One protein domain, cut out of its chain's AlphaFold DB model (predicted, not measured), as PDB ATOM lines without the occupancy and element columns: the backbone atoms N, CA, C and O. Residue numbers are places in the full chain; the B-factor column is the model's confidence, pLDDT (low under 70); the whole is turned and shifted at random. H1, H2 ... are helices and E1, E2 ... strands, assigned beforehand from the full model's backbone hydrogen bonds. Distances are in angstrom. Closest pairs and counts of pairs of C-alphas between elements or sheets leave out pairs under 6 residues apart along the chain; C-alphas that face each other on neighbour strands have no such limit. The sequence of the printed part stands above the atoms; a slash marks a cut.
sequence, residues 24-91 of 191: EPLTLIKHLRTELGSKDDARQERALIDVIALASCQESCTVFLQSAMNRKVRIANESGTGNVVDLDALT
ATOM      1  N   GLU A  24      21.580  45.728 -45.683       58.41
ATOM      2  CA  GLU A  24      22.517  44.619 -45.439       58.41
ATOM      3  C   GLU A  24      22.381  43.355 -46.320       58.41
ATOM      4  O   GLU A  24      23.427  42.830 -46.720       58.41
ATOM      5  N   PRO A  25      21.193  42.835 -46.695       57.31
ATOM      6  CA  PRO A  25      21.104  41.478 -47.250       57.31
ATOM      7  C   PRO A  25      21.685  41.356 -48.666       57.31
ATOM      8  O   PRO A  25      22.423  40.414 -48.957       57.31
ATOM      9  N   LEU A  26      21.449  42.345 -49.538       60.53
ATOM     10  CA  LEU A  26      22.038  42.370 -50.885       60.53
ATOM     11  C   LEU A  26      23.562  42.545 -50.841       60.53
ATOM     12  O   LEU A  26      24.280  41.983 -51.672       60.53
ATOM     13  N   THR A  27      24.074  43.288 -49.853       81.19
ATOM     14  CA  THR A  27      25.523  43.439 -49.657       81.19
ATOM     15  C   THR A  27      26.160  42.157 -49.131       81.19
ATOM     16  O   THR A  27      27.249  41.803 -49.580       81.19
ATOM     17  N   LEU A  28      25.459  41.415 -48.269       86.25
ATOM     18  CA  LEU A  28      25.915  40.134 -47.739       86.25
ATOM     19  C   LEU A  28      26.006  39.066 -48.831       86.25
ATOM     20  O   LEU A  28      27.049  38.438 -48.985       86.25
ATOM     21  N   ILE A  29      24.955  38.891 -49.636       89.75
ATOM     22  CA  ILE A  29      24.978  37.922 -50.742       89.75
ATOM     23  C   ILE A  29      26.080  38.264 -51.748       89.75
ATOM     24  O   ILE A  29      26.789  37.375 -52.223       89.75
ATOM     25  N   LYS A  30      26.273  39.553 -52.056       90.75
ATOM     26  CA  LYS A  30      27.364  39.997 -52.931       90.75
ATOM     27  C   LYS A  30      28.739  39.679 -52.333       90.75
ATOM     28  O   LYS A  30      29.616  39.213 -53.061       90.75
ATOM     29  N   HIS A  31      28.914  39.913 -51.032       91.81
ATOM     30  CA  HIS A  31      30.133  39.577 -50.296       91.81
ATOM     31  C   HIS A  31      30.416  38.076 -50.367       91.81
ATOM     32  O   HIS A  31      31.432  37.674 -50.925       91.81
ATOM     33  N   LEU A  32      29.468  37.239 -49.942       94.25
ATOM     34  CA  LEU A  32      29.619  35.781 -49.945       94.25
ATOM     35  C   LEU A  32      29.870  35.226 -51.349       94.25
ATOM     36  O   LEU A  32      30.721  34.361 -51.522       94.25
ATOM     37  N   ARG A  33      29.204  35.758 -52.381       94.56
ATOM     38  CA  ARG A  33      29.478  35.376 -53.774       94.56
ATOM     39  C   ARG A  33      30.919  35.684 -54.183       94.56
ATOM     40  O   ARG A  33      31.523  34.897 -54.907       94.56
ATOM     41  N   THR A  34      31.449  36.820 -53.737       94.88
ATOM     42  CA  THR A  34      32.835  37.219 -54.008       94.88
ATOM     43  C   THR A  34      33.813  36.293 -53.292       94.88
ATOM     44  O   THR A  34      34.744  35.795 -53.920       94.88
ATOM     45  N   GLU A  35      33.577  36.008 -52.012       95.44
ATOM     46  CA  GLU A  35      34.452  35.146 -51.213       95.44
ATOM     47  C   GLU A  35      34.423  33.682 -51.681       95.44
ATOM     48  O   GLU A  35      35.478  33.070 -51.829       95.44
ATOM     49  N   LEU A  36      33.249  33.137 -52.028       95.81
ATOM     50  CA  LEU A  36      33.119  31.794 -52.615       95.81
ATOM     51  C   LEU A  36      33.855  31.664 -53.957       95.81
ATOM     52  O   LEU A  36      34.326  30.582 -54.306       95.81
ATOM     53  N   GLY A  37      33.940  32.755 -54.723       93.19
ATOM     54  CA  GLY A  37      34.666  32.819 -55.993       93.19
ATOM     55  C   GLY A  37      36.163  33.113 -55.857       93.19
ATOM     56  O   GLY A  37      36.845  33.214 -56.878       93.19
ATOM     57  N   SER A  38      36.671  33.288 -54.634       94.25
ATOM     58  CA  SER A  38      38.081  33.576 -54.379       94.25
ATOM     59  C   SER A  38      38.979  32.404 -54.788       94.25
ATOM     60  O   SER A  38      38.599  31.244 -54.664       94.25
ATOM     61  N   LYS A  39      40.198  32.717 -55.248       92.31
ATOM     62  CA  LYS A  39      41.274  31.730 -55.475       92.31
ATOM     63  C   LYS A  39      42.073  31.408 -54.208       92.31
ATOM     64  O   LYS A  39      42.954  30.564 -54.245       92.31
ATOM     65  N   ASP A  40      41.827  32.152 -53.136       95.56
ATOM     66  CA  ASP A  40      42.401  31.896 -51.821       95.56
ATOM     67  C   ASP A  40      41.519  30.873 -51.097       95.56
ATOM     68  O   ASP A  40      40.367  31.173 -50.753       95.56
ATOM     69  N   ASP A  41      42.079  29.686 -50.876       94.88
ATOM     70  CA  ASP A  41      41.404  28.535 -50.277       94.88
ATOM     71  C   ASP A  41      40.853  28.844 -48.878       94.88
ATOM     72  O   ASP A  41      39.748  28.416 -48.545       94.88
ATOM     73  N   ALA A  42      41.567  29.639 -48.075       95.38
ATOM     74  CA  ALA A  42      41.145  30.004 -46.724       95.38
ATOM     75  C   ALA A  42      40.013  31.042 -46.738       95.38
ATOM     76  O   ALA A  42      39.173  31.092 -45.836       95.38
ATOM     77  N   ARG A  43      39.970  31.918 -47.748       95.12
ATOM     78  CA  ARG A  43      38.822  32.819 -47.958       95.12
ATOM     79  C   ARG A  43      37.581  32.051 -48.397       95.12
ATOM     80  O   ARG A  43      36.516  32.260 -47.819       95.12
ATOM     81  N   GLN A  44      37.731  31.137 -49.354       95.94
ATOM     82  CA  GLN A  44      36.624  30.298 -49.806       95.94
ATOM     83  C   GLN A  44      36.087  29.420 -48.665       95.94
ATOM     84  O   GLN A  44      34.876  29.349 -48.476       95.94
ATOM     85  N   GLU A  45      36.965  28.811 -47.864       96.44
ATOM     86  CA  GLU A  45      36.585  27.990 -46.708       96.44
ATOM     87  C   GLU A  45      35.754  28.773 -45.685       96.44
ATOM     88  O   GLU A  45      34.660  28.345 -45.319       96.44
ATOM     89  N   ARG A  46      36.215  29.965 -45.282       96.38
ATOM     90  CA  ARG A  46      35.468  30.837 -44.358       96.38
ATOM     91  C   ARG A  46      34.094  31.210 -44.903       96.38
ATOM     92  O   ARG A  46      33.126  31.229 -44.152       96.38
ATOM     93  N   ALA A  47      33.987  31.468 -46.205       96.12
ATOM     94  CA  ALA A  47      32.700  31.752 -46.830       96.12
ATOM     95  C   ALA A  47      31.763  30.538 -46.827       96.12
ATOM     96  O   ALA A  47      30.566  30.697 -46.603       96.12
ATOM     97  N   LEU A  48      32.286  29.327 -47.042       97.00
ATOM     98  CA  LEU A  48      31.499  28.096 -46.944       97.00
ATOM     99  C   LEU A  48      30.973  27.881 -45.519       97.00
ATOM    100  O   LEU A  48      29.792  27.584 -45.348       97.00
ATOM    101  N   ILE A  49      31.822  28.090 -44.509       95.94
ATOM    102  CA  ILE A  49      31.442  28.024 -43.090       95.94
ATOM    103  C   ILE A  49      30.343  29.046 -42.775       95.94
ATOM    104  O   ILE A  49      29.333  28.696 -42.163       95.94
ATOM    105  N   ASP A  50      30.504  30.285 -43.241       93.81
ATOM    106  CA  ASP A  50      29.516  31.345 -43.055       93.81
ATOM    107  C   ASP A  50      28.167  30.979 -43.682       93.81
ATOM    108  O   ASP A  50      27.130  31.138 -43.043       93.81
ATOM    109  N   VAL A  51      28.157  30.438 -44.905       94.19
ATOM    110  CA  VAL A  51      26.917  29.998 -45.567       94.19
ATOM    111  C   VAL A  51      26.236  28.875 -44.790       94.19
ATOM    112  O   VAL A  51      25.022  28.929 -44.617       94.19
ATOM    113  N   ILE A  52      26.988  27.891 -44.285       93.44
ATOM    114  CA  ILE A  52      26.431  26.814 -43.449       93.44
ATOM    115  C   ILE A  52      25.784  27.396 -42.188       93.44
ATOM    116  O   ILE A  52      24.663  27.022 -41.851       93.44
ATOM    117  N   ALA A  53      26.461  28.325 -41.509       91.25
ATOM    118  CA  ALA A  53      25.953  28.946 -40.287       91.25
ATOM    119  C   ALA A  53      24.709  29.817 -40.533       91.25
ATOM    120  O   ALA A  53      23.805  29.852 -39.703       91.25
ATOM    121  N   LEU A  54      24.647  30.511 -41.675       89.75
ATOM    122  CA  LEU A  54      23.463  31.270 -42.081       89.75
ATOM    123  C   LEU A  54      22.296  30.335 -42.435       89.75
ATOM    124  O   LEU A  54      21.167  30.602 -42.034       89.75
ATOM    125  N   ALA A  55      22.559  29.247 -43.162       88.81
ATOM    126  CA  ALA A  55      21.531  28.321 -43.637       88.81
ATOM    127  C   ALA A  55      20.951  27.420 -42.532       88.81
ATOM    128  O   ALA A  55      19.797  27.017 -42.616       88.81
ATOM    129  N   SER A  56      21.717  27.123 -41.479       86.62
ATOM    130  CA  SER A  56      21.233  26.338 -40.333       86.62
ATOM    131  C   SER A  56      20.331  27.131 -39.376       86.62
ATOM    132  O   SER A  56      19.767  26.570 -38.436       86.62
ATOM    133  N   CYS A  57      20.178  28.435 -39.605       82.75
ATOM    134  CA  CYS A  57      19.372  29.321 -38.783       82.75
ATOM    135  C   CYS A  57      17.884  29.248 -39.155       82.75
ATOM    136  O   CYS A  57      17.484  29.728 -40.212       82.75
ATOM    137  N   GLN A  58      17.055  28.674 -38.276       69.19
ATOM    138  CA  GLN A  58      15.638  28.412 -38.574       69.19
ATOM    139  C   GLN A  58      14.684  29.538 -38.141       69.19
ATOM    140  O   GLN A  58      13.769  29.878 -38.884       69.19
ATOM    141  N   GLU A  59      14.900  30.145 -36.970       69.88
ATOM    142  CA  GLU A  59      13.949  31.104 -36.378       69.88
ATOM    143  C   GLU A  59      14.559  32.501 -36.231       69.88
ATOM    144  O   GLU A  59      14.289  33.407 -37.014       69.88
ATOM    145  N   SER A  60      15.421  32.698 -35.233       75.19
ATOM    146  CA  SER A  60      16.160  33.941 -35.035       75.19
ATOM    147  C   SER A  60      17.520  33.632 -34.431       75.19
ATOM    148  O   SER A  60      17.610  33.114 -33.320       75.19
ATOM    149  N   CYS A  61      18.590  33.997 -35.126       79.00
ATOM    150  CA  CYS A  61      19.952  33.780 -34.657       79.00
ATOM    151  C   CYS A  61      20.854  34.972 -34.980       79.00
ATOM    152  O   CYS A  61      20.573  35.805 -35.844       79.00
ATOM    153  N   THR A  62      21.970  35.055 -34.259       83.12
ATOM    154  CA  THR A  62      23.073  35.956 -34.600       83.12
ATOM    155  C   THR A  62      24.234  35.116 -35.102       83.12
ATOM    156  O   THR A  62      24.783  34.316 -34.350       83.12
ATOM    157  N   VAL A  63      24.604  35.314 -36.363       84.88
ATOM    158  CA  VAL A  63      25.733  34.640 -37.004       84.88
ATOM    159  C   VAL A  63      26.918  35.593 -37.045       84.88
ATOM    160  O   VAL A  63      26.769  36.779 -37.340       84.88
ATOM    161  N   PHE A  64      28.103  35.077 -36.741       86.19
ATOM    162  CA  PHE A  64      29.358  35.808 -36.856       86.19
ATOM    163  C   PHE A  64      30.064  35.348 -38.123       86.19
ATOM    164  O   PHE A  64      30.417  34.179 -38.237       86.19
ATOM    165  N   LEU A  65      30.250  36.268 -39.065       87.56
ATOM    166  CA  LEU A  65      30.831  35.956 -40.365       87.56
ATOM    167  C   LEU A  65      32.354  35.950 -40.297       87.56
ATOM    168  O   LEU A  65      32.983  37.008 -40.196       87.56
ATOM    169  N   GLN A  66      32.960  34.776 -40.418       88.50
ATOM    170  CA  GLN A  66      34.407  34.611 -40.473       88.50
ATOM    171  C   GLN A  66      35.008  35.295 -41.705       88.50
ATOM    172  O   GLN A  66      36.104  35.853 -41.638       88.50
ATOM    173  N   SER A  67      34.282  35.305 -42.826       85.06
ATOM    174  CA  SER A  67      34.710  35.954 -44.070       85.06
ATOM    175  C   SER A  67      34.625  37.484 -44.026       85.06
ATOM    176  O   SER A  67      35.182  38.153 -44.893       85.06
ATOM    177  N   ALA A  68      33.951  38.058 -43.024       85.44
ATOM    178  CA  ALA A  68      33.748  39.499 -42.882       85.44
ATOM    179  C   ALA A  68      34.264  40.019 -41.530       85.44
ATOM    180  O   ALA A  68      33.596  40.810 -40.869       85.44
ATOM    181  N   MET A  69      35.447  39.560 -41.105       81.12
ATOM    182  CA  MET A  69      36.104  39.996 -39.860       81.12
ATOM    183  C   MET A  69      35.217  39.835 -38.612       81.12
ATOM    184  O   MET A  69      35.184  40.700 -37.740       81.12
ATOM    185  N   ASN A  70      34.477  38.727 -38.525       78.81
ATOM    186  CA  ASN A  70      33.521  38.433 -37.452       78.81
ATOM    187  C   ASN A  70      32.376  39.453 -37.337       78.81
ATOM    188  O   ASN A  70      31.814  39.650 -36.253       78.81
ATOM    189  N   ARG A  71      31.995  40.091 -38.454       81.38
ATOM    190  CA  ARG A  71      30.789  40.921 -38.524       81.38
ATOM    191  C   ARG A  71      29.574  40.102 -38.094       81.38
ATOM    192  O   ARG A  71      29.382  38.974 -38.546       81.38
ATOM    193  N   LYS A  72      28.748  40.691 -37.232       81.00
ATOM    194  CA  LYS A  72      27.512  40.068 -36.755       81.00
ATOM    195  C   LYS A  72      26.394  40.306 -37.760       81.00
ATOM    196  O   LYS A  72      26.177  41.444 -38.166       81.00
ATOM    197  N   VAL A  73      25.666  39.253 -38.098       78.62
ATOM    198  CA  VAL A  73      24.426  39.310 -38.871       78.62
ATOM    199  C   VAL A  73      23.319  38.746 -38.005       78.62
ATOM    200  O   VAL A  73      23.433  37.636 -37.490       78.62
ATOM    201  N   ARG A  74      22.248  39.518 -37.828       76.56
ATOM    202  CA  ARG A  74      21.053  39.061 -37.123       76.56
ATOM    203  C   ARG A  74      20.011  38.630 -38.148       76.56
ATOM    204  O   ARG A  74      19.548  39.450 -38.938       76.56
ATOM    205  N   ILE A  75      19.651  37.356 -38.107       71.50
ATOM    206  CA  ILE A  75      18.563  36.777 -38.893       71.50
ATOM    207  C   ILE A  75      17.374  36.640 -37.951       71.50
ATOM    208  O   ILE A  75      17.541  36.156 -36.834       71.50
ATOM    209  N   ALA A  76      16.198  37.085 -38.372       64.38
ATOM    210  CA  ALA A  76      14.949  36.812 -37.675       64.38
ATOM    211  C   ALA A  76      13.875  36.544 -38.725       64.38
ATOM    212  O   ALA A  76      13.634  37.400 -39.577       64.38
ATOM    213  N   ASN A  77      13.263  35.369 -38.661       57.34
ATOM    214  CA  ASN A  77      12.170  34.955 -39.522       57.34
ATOM    215  C   ASN A  77      10.830  35.062 -38.771       57.34
ATOM    216  O   ASN A  77      10.776  35.001 -37.543       57.34
ATOM    217  N   GLU A  78       9.760  35.310 -39.527       51.56
ATOM    218  CA  GLU A  78       8.341  35.394 -39.113       51.56
ATOM    219  C   GLU A  78       7.920  36.526 -38.143       51.56
ATOM    220  O   GLU A  78       6.767  36.943 -38.182       51.56
ATOM    221  N   SER A  79       8.824  37.115 -37.349       52.62
ATOM    222  CA  SER A  79       8.479  38.151 -36.340       52.62
ATOM    223  C   SER A  79       8.912  39.592 -36.676       52.62
ATOM    224  O   SER A  79       8.825  40.487 -35.836       52.62
ATOM    225  N   GLY A  80       9.382  39.850 -37.903       45.12
ATOM    226  CA  GLY A  80       9.360  41.202 -38.482       45.12
ATOM    227  C   GLY A  80      10.387  42.241 -38.003       45.12
ATOM    228  O   GLY A  80      10.043  43.417 -37.959       45.12
ATOM    229  N   THR A  81      11.644  41.883 -37.703       48.50
ATOM    230  CA  THR A  81      12.738  42.889 -37.560       48.50
ATOM    231  C   THR A  81      14.133  42.435 -38.038       48.50
ATOM    232  O   THR A  81      15.112  43.149 -37.821       48.50
ATOM    233  N   GLY A  82      14.264  41.281 -38.707       51.00
ATOM    234  CA  GLY A  82      15.538  40.784 -39.255       51.00
ATOM    235  C   GLY A  82      15.526  40.656 -40.779       51.00
ATOM    236  O   GLY A  82      14.471  40.511 -41.390       51.00
ATOM    237  N   ASN A  83      16.706  40.710 -41.403       54.25
ATOM    238  CA  ASN A  83      16.851  40.513 -42.845       54.25
ATOM    239  C   ASN A  83      16.664  39.024 -43.192       54.25
ATOM    240  O   ASN A  83      17.443  38.193 -42.726       54.25
ATOM    241  N   VAL A  84      15.679  38.685 -44.033       62.91
ATOM    242  CA  VAL A  84      15.583  37.349 -44.650       62.91
ATOM    243  C   VAL A  84      16.647  37.271 -45.743       62.91
ATOM    244  O   VAL A  84      16.632  38.049 -46.697       62.91
ATOM    245  N   VAL A  85      17.624  36.382 -45.572       75.56
ATOM    246  CA  VAL A  85      18.746  36.233 -46.504       75.56
ATOM    247  C   VAL A  85      18.393  35.161 -47.532       75.56
ATOM    248  O   VAL A  85      18.301  33.987 -47.190       75.56
ATOM    249  N   ASP A  86      18.217  35.553 -48.796       83.38
ATOM    250  CA  ASP A  86      18.022  34.609 -49.903       83.38
ATOM    251  C   ASP A  86      19.353  33.933 -50.281       83.38
ATOM    252  O   ASP A  86      20.143  34.441 -51.085       83.38
ATOM    253  N   LEU A  87      19.621  32.784 -49.656       89.69
ATOM    254  CA  LEU A  87      20.832  32.000 -49.887       89.69
ATOM    255  C   LEU A  87      20.795  31.202 -51.199       89.69
ATOM    256  O   LEU A  87      21.858  30.772 -51.663       89.69
ATOM    257  N   ASP A  88      19.638  31.066 -51.865       90.62
ATOM    258  CA  ASP A  88      19.552  30.373 -53.159       90.62
ATOM    259  C   ASP A  88      20.426  31.059 -54.214       90.62
ATOM    260  O   ASP A  88      21.025  30.400 -55.073       90.62
ATOM    261  N   ALA A  89      20.594  32.378 -54.099       91.19
ATOM    262  CA  ALA A  89      21.450  33.196 -54.950       91.19
ATOM    263  C   ALA A  89      22.952  32.827 -54.901       91.19
ATOM    264  O   ALA A  89      23.732  33.331 -55.726       91.19
ATOM    265  N   LEU A  90      23.377  31.984 -53.950       95.00
ATOM    266  CA  LEU A  90      24.746  31.465 -53.815       95.00
ATOM    267  C   LEU A  90      24.931  30.086 -54.460       95.00
ATOM    268  O   LEU A  90      26.068  29.684 -54.718       95.00
ATOM    269  N   THR A  91      23.839  29.398 -54.801       95.44
ATOM    270  CA  THR A  91      23.829  28.042 -55.371       95.44
ATOM    271  C   THR A  91      24.831  27.832 -56.516       95.44
ATOM    272  O   THR A  91      25.570  26.845 -56.475       95.44
TER     273      THR A  91
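What this domain is: This is residues 24 to 91 of the 191 residues of an uncharacterized protein of Salinibacter sp. 10B (UniProt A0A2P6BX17). A helical hairpin, H1 and H2, has a two-stranded hairpin packed on H2 through E1, and short H3 packed on H1. The 68 printed residues include H1, H2, E1, E2 and H3 in that order; the sheet, E1 - E2, is antiparallel, and the class is mixed. The whole is compact, radius of gyration of the C-alphas 11.6 A, and elongated, 38 by 21 by 18 A.

Where its parts are: Find C-alpha 24 at (22.517, 44.619, -45.439); H1 runs from there to 36, 18.1 A. Next come H2, residues 41 to 55, 21.0 A; E1, 60 to 65, 15.7 A; E2, 71 to 76, 16.4 A. H3, 87 to 91, 7.4 A, ends at (23.829, 28.042, -55.371).

How they stand to each other: Look at Leu 36 and Gln 44, closest C-alphas at 4.7 A: H1 touches H2 with residues 32 to 36 alone, opposite ways at a steep tilt of 40 degrees. The closest C-alphas of H2 and E1, Asp 50 and Leu 65, are 5.5 A apart. Hairpin strands E1 and E2 are antiparallel at 160 degrees; N 63 and O 73, 2.8 A, are within hydrogen-bond range. H1 touches H3 with residues 29 to 33 alone, closest C-alphas Arg 33 and Leu 90, 6.1 A. Every O i to N i+4 pair is within range in H1 and H2; H3 has 0 of 1, but 2 of 2 O i to N i+3 pairs.

The domain as a whole: The farthest C-alphas, Lys 39 and Ser 79, are 38.5 A apart. The printed part has no cut and no long link. Find pLDDT under 70 at residues 24 to 26, 58 to 59 and 76 to 84.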